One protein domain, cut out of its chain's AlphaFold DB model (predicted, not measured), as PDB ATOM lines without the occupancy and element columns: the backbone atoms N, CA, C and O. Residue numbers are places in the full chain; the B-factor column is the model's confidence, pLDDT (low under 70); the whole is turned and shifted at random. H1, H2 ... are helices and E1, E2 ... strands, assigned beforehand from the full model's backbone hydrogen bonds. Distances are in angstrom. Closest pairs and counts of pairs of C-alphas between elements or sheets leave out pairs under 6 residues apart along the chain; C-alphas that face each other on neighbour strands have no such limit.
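What this domain is: This is residues 4 to 69 of the 69 residues of an uncharacterized protein of Methylobacterium sp. P1-11 (UniProt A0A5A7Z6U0). A small hairpin of two strands, E1 and E2, has the short helix H1 packed beside it; H1 lies between this hairpin and another short helix, H3, which is side by side with it. The longest helix, H2, runs steeply to H1 and H3, clear of the strands, and residues 52 to 60 fold back from its far end toward H3. The printed part has 66 residues with two named strands and three named helices, in the order E1, E2, H1, H2, H3; the sheet's order is E1 - E2, antiparallel, and the class is mixed, helices and strands. The whole is compact, with a radius of gyration of the C-alphas of 10.7 A, and rounded, spanning 29 by 29 by 21 A.

How they stand to each other: Look first at E1, residues 4 to 7, and E2, residues 10 to 15, a hairpin of antiparallel neighbours whose directions stand at 142 degrees. C-alphas 6 and 11 face each other at 4.6 A, and within hydrogen-bond range you find N 5 and O 12 at 2.9 A and N 7 and O 10 at 2.8 A. Beyond E2, residues 14 to 15 of E2 pair with residues 18 to 19, antiparallel. Go next to H1, residues 27 to 33: its closest C-alphas to E2 are those of Phe 11 and Glu 27, 6.0 A apart, and to E1 those of Ile 4 and Ala 30, 6.8 A apart. H3, residues 61 to 66, touches H1 at a shallow tilt of 23 degrees, the same way; the closest C-alphas, of Ala 29 and Asp 61, are 5.0 A apart. H2, residues 38 to 51, is close to H1 but not clearly touching, with the closest C-alphas, of Ala 33 and Leu 41, 7.0 A apart; they run opposite ways at a steep tilt of 61 degrees. H2 is also close to H3 but not clearly touching, with the closest C-alphas, of Ile 44 and Asp 63, 7.1 A apart; at 73 degrees they are only just about perpendicular. H2 and H3 are each apart from E1 and E2. In H1, H2 and H3 every O i to N i+4 pair is within hydrogen-bond range.

Where its parts are: Find C-alpha 4 at (84.990, 83.556, 75.472), where E1 begins its 9.6 A; E2 covers 17.0 A. H1 covers 9.8 A. From C-alpha 38 at (74.789, 72.925, 79.391), H2 runs 19.9 A to C-alpha 51. H3 covers 8.8 A and ends at C-alpha 66, (85.696, 64.883, 86.765).

The domain as a whole: The C-alphas of Gln 16 and Gly 53 are the two farthest apart, at 30.7 A. The printed part has no cut and ends at the chain's last residue, Glu 69. The link from E2 to H1, 11 residues, is long; that from H2 to H3, 9 residues, is short, and those from E1 to E2 and H1 to H2 are tight. The mean pLDDT of the printed part is 90.6, and no printed residue is under 70.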
ATOM      1  N   ILE A   4      84.466  83.549  74.108       92.44
ATOM      2  CA  ILE A   4      84.990  83.556  75.472       92.44
ATOM      3  C   ILE A   4      85.294  85.003  75.834       92.44
ATOM      4  O   ILE A   4      85.958  85.712  75.077       92.44
ATOM      5  N   HIS A   5      84.751  85.460  76.955       92.81
ATOM      6  CA  HIS A   5      85.028  86.778  77.508       92.81
ATOM      7  C   HIS A   5      85.907  86.645  78.740       92.81
ATOM      8  O   HIS A   5      85.625  85.833  79.621       92.81
ATOM      9  N   GLN A   6      86.946  87.471  78.799       91.94
ATOM     10  CA  GLN A   6      87.746  87.647  79.999       91.94
ATOM     11  C   GLN A   6      87.021  88.615  80.940       91.94
ATOM     12  O   GLN A   6      86.639  89.717  80.546       91.94
ATOM     13  N   ALA A   7      86.822  88.180  82.175       88.62
ATOM     14  CA  ALA A   7      86.362  88.981  83.297       88.62
ATOM     15  C   ALA A   7      87.536  89.240  84.259       88.62
ATOM     16  O   ALA A   7      88.617  88.682  84.087       88.62
ATOM     17  N   GLU A   8      87.319  90.068  85.284       86.88
ATOM     18  CA  GLU A   8      88.378  90.574  86.177       86.88
ATOM     19  C   GLU A   8      89.289  89.477  86.759       86.88
ATOM     20  O   GLU A   8      90.494  89.675  86.848       86.88
ATOM     21  N   ASN A   9      88.732  88.299  87.078       86.88
ATOM     22  CA  ASN A   9      89.462  87.183  87.697       86.88
ATOM     23  C   ASN A   9      89.183  85.818  87.036       86.88
ATOM     24  O   ASN A   9      89.227  84.788  87.703       86.88
ATOM     25  N   GLY A  10      88.821  85.794  85.749       92.44
ATOM     26  CA  GLY A  10      88.488  84.541  85.066       92.44
ATOM     27  C   GLY A  10      87.788  84.738  83.730       92.44
ATOM     28  O   GLY A  10      87.931  85.770  83.078       92.44
ATOM     29  N   PHE A  11      87.034  83.728  83.306       94.56
ATOM     30  CA  PHE A  11      86.468  83.645  81.967       94.56
ATOM     31  C   PHE A  11      85.004  83.232  82.005       94.56
ATOM     32  O   PHE A  11      84.554  82.509  82.891       94.56
ATOM     33  N   VAL A  12      84.248  83.683  81.012       92.94
ATOM     34  CA  VAL A  12      82.839  83.331  80.825       92.94
ATOM     35  C   VAL A  12      82.611  82.961  79.369       92.94
ATOM     36  O   VAL A  12      83.223  83.547  78.474       92.94
ATOM     37  N   VAL A  13      81.730  81.995  79.121       92.00
ATOM     38  CA  VAL A  13      81.398  81.568  77.760       92.00
ATOM     39  C   VAL A  13      80.051  82.161  77.363       92.00
ATOM     40  O   VAL A  13      79.049  81.982  78.052       92.00
ATOM     41  N   VAL A  14      80.043  82.900  76.259       90.88
ATOM     42  CA  VAL A  14      78.869  83.545  75.673       90.88
ATOM     43  C   VAL A  14      78.573  82.880  74.337       90.88
ATOM     44  O   VAL A  14      79.426  82.821  73.453       90.88
ATOM     45  N   GLU A  15      77.355  82.395  74.183       86.12
ATOM     46  CA  GLU A  15      76.820  81.830  72.955       86.12
ATOM     47  C   GLU A  15      75.826  82.793  72.303       86.12
ATOM     48  O   GLU A  15      75.540  83.880  72.801       86.12
ATOM     49  N   GLN A  16      75.324  82.414  71.130       76.44
ATOM     50  CA  GLN A  16      74.429  83.267  70.350       76.44
ATOM     51  C   GLN A  16      73.077  83.487  71.044       76.44
ATOM     52  O   GLN A  16      72.509  84.570  70.922       76.44
ATOM     53  N   ASP A  17      72.622  82.495  71.811       77.25
ATOM     54  CA  ASP A  17      71.320  82.480  72.482       77.25
ATOM     55  C   ASP A  17      71.408  82.787  73.988       77.25
ATOM     56  O   ASP A  17      70.400  82.768  74.692       77.25
ATOM     57  N   GLY A  18      72.602  83.091  74.510       80.06
ATOM     58  CA  GLY A  18      72.782  83.391  75.928       80.06
ATOM     59  C   GLY A  18      74.194  83.140  76.439       80.06
ATOM     60  O   GLY A  18      75.147  83.024  75.680       80.06
ATOM     61  N   ARG A  19      74.342  83.079  77.760       82.81
ATOM     62  CA  ARG A  19      75.611  82.764  78.425       82.81
ATOM     63  C   ARG A  19      75.550  81.332  78.946       82.81
ATOM     64  O   ARG A  19      74.552  80.970  79.565       82.81
ATOM     65  N   LEU A  20      76.612  80.551  78.741       85.44
ATOM     66  CA  LEU A  20      76.703  79.230  79.359       85.44
ATOM     67  C   LEU A  20      76.831  79.350  80.886       85.44
ATOM     68  O   LEU A  20      77.392  80.336  81.387       85.44
ATOM     69  N   PRO A  21      76.340  78.350  81.638       84.00
ATOM     70  CA  PRO A  21      76.457  78.335  83.084       84.00
ATOM     71  C   PRO A  21      77.916  78.358  83.534       84.00
ATOM     72  O   PRO A  21      78.689  77.443  83.264       84.00
ATOM     73  N   GLY A  22      78.246  79.404  84.286       87.38
ATOM     74  CA  GLY A  22      79.397  79.417  85.171       87.38
ATOM     75  C   GLY A  22      80.470  80.461  84.904       87.38
ATOM     76  O   GLY A  22      80.335  81.362  84.064       87.38
ATOM     77  N   PHE A  23      81.508  80.382  85.734       93.06
ATOM     78  CA  PHE A  23      82.684  81.247  85.724       93.06
ATOM     79  C   PHE A  23      83.938  80.382  85.824       93.06
ATOM     80  O   PHE A  23      84.059  79.588  86.750       93.06
ATOM     81  N   TYR A  24      84.859  80.524  84.877       93.88
ATOM     82  CA  TYR A  24      85.978  79.603  84.698       93.88
ATOM     83  C   TYR A  24      87.300  80.248  85.106       93.88
ATOM     84  O   TYR A  24      87.563  81.400  84.765       93.88
ATOM     85  N   ALA A  25      88.153  79.495  85.798       93.25
ATOM     86  CA  ALA A  25      89.451  79.984  86.265       93.25
ATOM     87  C   ALA A  25      90.424  80.305  85.114       93.25
ATOM     88  O   ALA A  25      91.251  81.207  85.228       93.25
ATOM     89  N   THR A  26      90.332  79.572  84.000       94.62
ATOM     90  CA  THR A  26      91.256  79.672  82.861       94.62
ATOM     91  C   THR A  26      90.502  79.756  81.533       94.62
ATOM     92  O   THR A  26      89.369  79.283  81.402       94.62
ATOM     93  N   GLU A  27      91.140  80.332  80.510       93.62
ATOM     94  CA  GLU A  27      90.584  80.344  79.152       93.62
ATOM     95  C   GLU A  27      90.450  78.917  78.604       93.62
ATOM     96  O   GLU A  27      89.505  78.603  77.885       93.62
ATOM     97  N   GLN A  28      91.376  78.030  78.977       92.69
ATOM     98  CA  GLN A  28      91.340  76.621  78.599       92.69
ATOM     99  C   GLN A  28      90.105  75.913  79.170       92.69
ATOM    100  O   GLN A  28      89.415  75.224  78.418       92.69
ATOM    101  N   ALA A  29      89.776  76.141  80.443       92.44
ATOM    102  CA  ALA A  29      88.560  75.622  81.058       92.44
ATOM    103  C   ALA A  29      87.306  76.159  80.347       92.44
ATOM    104  O   ALA A  29      86.416  75.386  80.007       92.44
ATOM    105  N   ALA A  30      87.266  77.452  80.009       93.06
ATOM    106  CA  ALA A  30      86.167  78.018  79.226       93.06
ATOM    107  C   ALA A  30      86.045  77.383  77.821       93.06
ATOM    108  O   ALA A  30      84.940  77.117  77.351       93.06
ATOM    109  N   ARG A  31      87.168  77.086  77.151       92.69
ATOM    110  CA  ARG A  31      87.188  76.393  75.846       92.69
ATOM    111  C   ARG A  31      86.724  74.943  75.935       92.69
ATOM    112  O   ARG A  31      86.088  74.462  74.999       92.69
ATOM    113  N   LYS A  32      87.048  74.242  77.020       91.62
ATOM    114  CA  LYS A  32      86.540  72.889  77.277       91.62
ATOM    115  C   LYS A  32      85.046  72.920  77.572       91.62
ATOM    116  O   LYS A  32      84.290  72.217  76.918       91.62
ATOM    117  N   ALA A  33      84.613  73.812  78.460       91.50
ATOM    118  CA  ALA A  33      83.209  73.963  78.820       91.50
ATOM    119  C   ALA A  33      82.318  74.269  77.606       91.50
ATOM    120  O   ALA A  33      81.226  73.729  77.498       91.50
ATOM    121  N   ALA A  34      82.811  75.049  76.641       91.25
ATOM    122  CA  ALA A  34      82.132  75.307  75.369       91.25
ATOM    123  C   ALA A  34      81.789  74.048  74.539       91.25
ATOM    124  O   ALA A  34      81.028  74.141  73.580       91.25
ATOM    125  N   GLN A  35      82.379  72.896  74.856       90.75
ATOM    126  CA  GLN A  35      82.148  71.619  74.176       90.75
ATOM    127  C   GLN A  35      81.281  70.659  75.009       90.75
ATOM    128  O   GLN A  35      80.972  69.566  74.540       90.75
ATOM    129  N   MET A  36      80.885  71.051  76.224       90.62
ATOM    130  CA  MET A  36      80.126  70.214  77.151       90.62
ATOM    131  C   MET A  36      78.625  70.542  77.132       90.62
ATOM    132  O   MET A  36      78.241  71.675  76.829       90.62
ATOM    133  N   PRO A  37      77.754  69.586  77.512       90.69
ATOM    134  CA  PRO A  37      76.331  69.850  77.686       90.69
ATOM    135  C   PRO A  37      76.076  70.924  78.749       90.69
ATOM    136  O   PRO A  37      76.667  70.911  79.832       90.69
ATOM    137  N   SER A  38      75.145  71.838  78.470       89.06
ATOM    138  CA  SER A  38      74.789  72.925  79.391       89.06
ATOM    139  C   SER A  38      74.257  72.417  80.737       89.06
ATOM    140  O   SER A  38      74.519  73.036  81.767       89.06
ATOM    141  N   GLU A  39      73.572  71.271  80.747       91.25
ATOM    142  CA  GLU A  39      73.108  70.595  81.965       91.25
ATOM    143  C   GLU A  39      74.268  70.164  82.876       91.25
ATOM    144  O   GLU A  39      74.225  70.402  84.085       91.25
ATOM    145  N   THR A  40      75.346  69.630  82.296       93.00
ATOM    146  CA  THR A  40      76.555  69.229  83.021       93.00
ATOM    147  C   THR A  40      77.231  70.450  83.637       93.00
ATOM    148  O   THR A  40      77.537  70.464  84.828       93.00
ATOM    149  N   LEU A  41      77.386  71.526  82.859       93.00
ATOM    150  CA  LEU A  41      77.960  72.782  83.350       93.00
ATOM    151  C   LEU A  41      77.127  73.393  84.482       93.00
ATOM    152  O   LEU A  41      77.683  73.908  85.452       93.00
ATOM    153  N   GLN A  42      75.797  73.308  84.392       93.62
ATOM    154  CA  GLN A  42      74.900  73.784  85.440       93.62
ATOM    155  C   GLN A  42      75.067  72.983  86.736       93.62
ATOM    156  O   GLN A  42      75.094  73.578  87.816       93.62
ATOM    157  N   ALA A  43      75.212  71.659  86.650       94.56
ATOM    158  CA  ALA A  43      75.458  70.809  87.812       94.56
ATOM    159  C   ALA A  43      76.793  71.153  88.494       94.56
ATOM    160  O   ALA A  43      76.828  71.344  89.712       94.56
ATOM    161  N   ILE A  44      77.864  71.325  87.712       94.88
ATOM    162  CA  ILE A  44      79.178  71.735  88.232       94.88
ATOM    163  C   ILE A  44      79.076  73.107  88.908       94.88
ATOM    164  O   ILE A  44      79.528  73.272  90.043       94.88
ATOM    165  N   GLN A  45      78.442  74.084  88.256       94.50
ATOM    166  CA  GLN A  45      78.293  75.422  88.822       94.50
ATOM    167  C   GLN A  45      77.484  75.409  90.125       94.50
ATOM    168  O   GLN A  45      77.834  76.131  91.056       94.50
ATOM    169  N   ASN A  46      76.425  74.600  90.217       94.88
ATOM    170  CA  ASN A  46      75.628  74.469  91.440       94.88
ATOM    171  C   ASN A  46      76.463  73.904  92.593       94.88
ATOM    172  O   ASN A  46      76.454  74.480  93.678       94.88
ATOM    173  N   ARG A  47      77.243  72.846  92.339       95.12
ATOM    174  CA  ARG A  47      78.177  72.286  93.324       95.12
ATOM    175  C   ARG A  47      79.187  73.334  93.797       95.12
ATOM    176  O   ARG A  47      79.355  73.533  94.994       95.12
ATOM    177  N   LYS A  48      79.812  74.069  92.871       95.31
ATOM    178  CA  LYS A  48      80.782  75.123  93.217       95.31
ATOM    179  C   LYS A  48      80.177  76.293  93.967       95.31
ATOM    180  O   LYS A  48      80.820  76.876  94.834       95.31
ATOM    181  N   ASN A  49      78.947  76.644  93.634       94.12
ATOM    182  CA  ASN A  49      78.188  77.644  94.361       94.12
ATOM    183  C   ASN A  49      77.912  77.193  95.800       94.12
ATOM    184  O   ASN A  49      78.081  77.996  96.713       94.12
ATOM    185  N   GLU A  50      77.552  75.927  96.010       95.19
ATOM    186  CA  GLU A  50      77.367  75.354  97.346       95.19
ATOM    187  C   GLU A  50      78.678  75.357  98.151       95.19
ATOM    188  O   GLU A  50      78.695  75.852  99.277       95.19
ATOM    189  N   GLU A  51      79.794  74.925  97.548       92.81
ATOM    190  CA  GLU A  51      81.139  74.975  98.153       92.81
ATOM    191  C   GLU A  51      81.554  76.406  98.552       92.81
ATOM    192  O   GLU A  51      82.219  76.606  99.569       92.81
ATOM    193  N   ALA A  52      81.131  77.411  97.779       91.50
ATOM    194  CA  ALA A  52      81.384  78.827  98.045       91.50
ATOM    195  C   ALA A  52      80.400  79.468  99.049       91.50
ATOM    196  O   ALA A  52      80.504  80.663  99.328       91.50
ATOM    197  N   GLY A  53      79.435  78.714  99.589       92.81
ATOM    198  CA  GLY A  53      78.435  79.224 100.535       92.81
ATOM    199  C   GLY A  53      77.244  79.947  99.892       92.81
ATOM    200  O   GLY A  53      76.527  80.675 100.577       92.81
ATOM    201  N   GLY A  54      77.014  79.761  98.589       90.56
ATOM    202  CA  GLY A  54      75.781  80.162  97.910       90.56
ATOM    203  C   GLY A  54      75.951  80.511  96.432       90.56
ATOM    204  O   GLY A  54      75.240  79.973  95.591       90.56
ATOM    205  N   THR A  55      76.850  81.434  96.086       88.44
ATOM    206  CA  THR A  55      77.070  81.867  94.693       88.44
ATOM    207  C   THR A  55      78.507  82.325  94.466       88.44
ATOM    208  O   THR A  55      79.210  82.654  95.417       88.44
ATOM    209  N   GLY A  56      78.938  82.376  93.204       86.88
ATOM    210  CA  GLY A  56      80.287  82.808  92.828       86.88
ATOM    211  C   GLY A  56      81.320  81.683  92.804       86.88
ATOM    212  O   GLY A  56      82.517  81.960  92.772       86.88
ATOM    213  N   GLY A  57      80.874  80.425  92.791       91.50
ATOM    214  CA  GLY A  57      81.757  79.283  92.601       91.50
ATOM    215  C   GLY A  57      82.530  79.388  91.284       91.50
ATOM    216  O   GLY A  57      81.947  79.708  90.245       91.50
ATOM    217  N   VAL A  58      83.835  79.120  91.329       94.19
ATOM    218  CA  VAL A  58      84.715  79.123  90.155       94.19
ATOM    219  C   VAL A  58      84.926  77.687  89.688       94.19
ATOM    220  O   VAL A  58      85.284  76.818  90.478       94.19
ATOM    221  N   ILE A  59      84.720  77.450  88.397       94.19
ATOM    222  CA  ILE A  59      84.931  76.165  87.737       94.19
ATOM    223  C   ILE A  59      86.383  76.079  87.258       94.19
ATOM    224  O   ILE A  59      86.888  76.978  86.575       94.19
ATOM    225  N   THR A  60      87.059  74.987  87.601       94.38
ATOM    226  CA  THR A  60      88.445  74.705  87.212       94.38
ATOM    227  C   THR A  60      88.521  73.617  86.141       94.38
ATOM    228  O   THR A  60      87.548  72.913  85.879       94.38
ATOM    229  N   ASP A  61      89.695  73.440  85.531       92.81
ATOM    230  CA  ASP A  61      89.946  72.333  84.601       92.81
ATOM    231  C   ASP A  61      89.721  70.948  85.234       92.81
ATOM    232  O   ASP A  61      89.304  70.031  84.530       92.81
ATOM    233  N   ALA A  62      89.987  70.797  86.537       92.25
ATOM    234  CA  ALA A  62      89.779  69.538  87.253       92.25
ATOM    235  C   ALA A  62      88.287  69.198  87.371       92.25
ATOM    236  O   ALA A  62      87.904  68.061  87.136       92.25
ATOM    237  N   ASP A  63      87.445  70.201  87.633       92.75
ATOM    238  CA  ASP A  63      85.996  70.003  87.756       92.75
ATOM    239  C   ASP A  63      85.343  69.585  86.438       92.75
ATOM    240  O   ASP A  63      84.339  68.879  86.440       92.75
ATOM    241  N   LEU A  64      85.894  70.057  85.314       92.75
ATOM    242  CA  LEU A  64      85.445  69.647  83.987       92.75
ATOM    243  C   LEU A  64      85.884  68.210  83.691       92.75
ATOM    244  O   LEU A  64      85.070  67.438  83.203       92.75
ATOM    245  N   ALA A  65      87.126  67.846  84.034       91.62
ATOM    246  CA  ALA A  65      87.641  66.491  83.838       91.62
ATOM    247  C   ALA A  65      86.862  65.448  84.658       91.62
ATOM    248  O   ALA A  65      86.502  64.408  84.119       91.62
ATOM    249  N   GLU A  66      86.531  65.752  85.918       90.56
ATOM    250  CA  GLU A  66      85.696  64.883  86.765       90.56
ATOM    251  C   GLU A  66      84.298  64.631  86.181       90.56
ATOM    252  O   GLU A  66      83.673  63.630  86.508       90.56
ATOM    253  N   ALA A  67      83.781  65.538  85.350       88.00
ATOM    254  CA  ALA A  67      82.452  65.419  84.757       88.00
ATOM    255  C   ALA A  67      82.440  64.709  83.389       88.00
ATOM    256  O   ALA A  67      81.360  64.487  82.840       88.00
ATOM    257  N   GLU A  68      83.612  64.405  82.821       82.38
ATOM    258  CA  GLU A  68      83.760  63.626  81.582       82.38
ATOM    259  C   GLU A  68      83.930  62.112  81.837       82.38
ATOM    260  O   GLU A  68      83.772  61.333  80.893       82.38
ATOM    261  N   GLU A  69      84.239  61.698  83.076       71.38
ATOM    262  CA  GLU A  69      84.303  60.290  83.530       71.38
ATOM    263  C   GLU A  69      82.927  59.715  83.909       71.38
ATOM    264  O   GLU A  69      82.685  58.531  83.565       71.38
TER     265      GLU A  69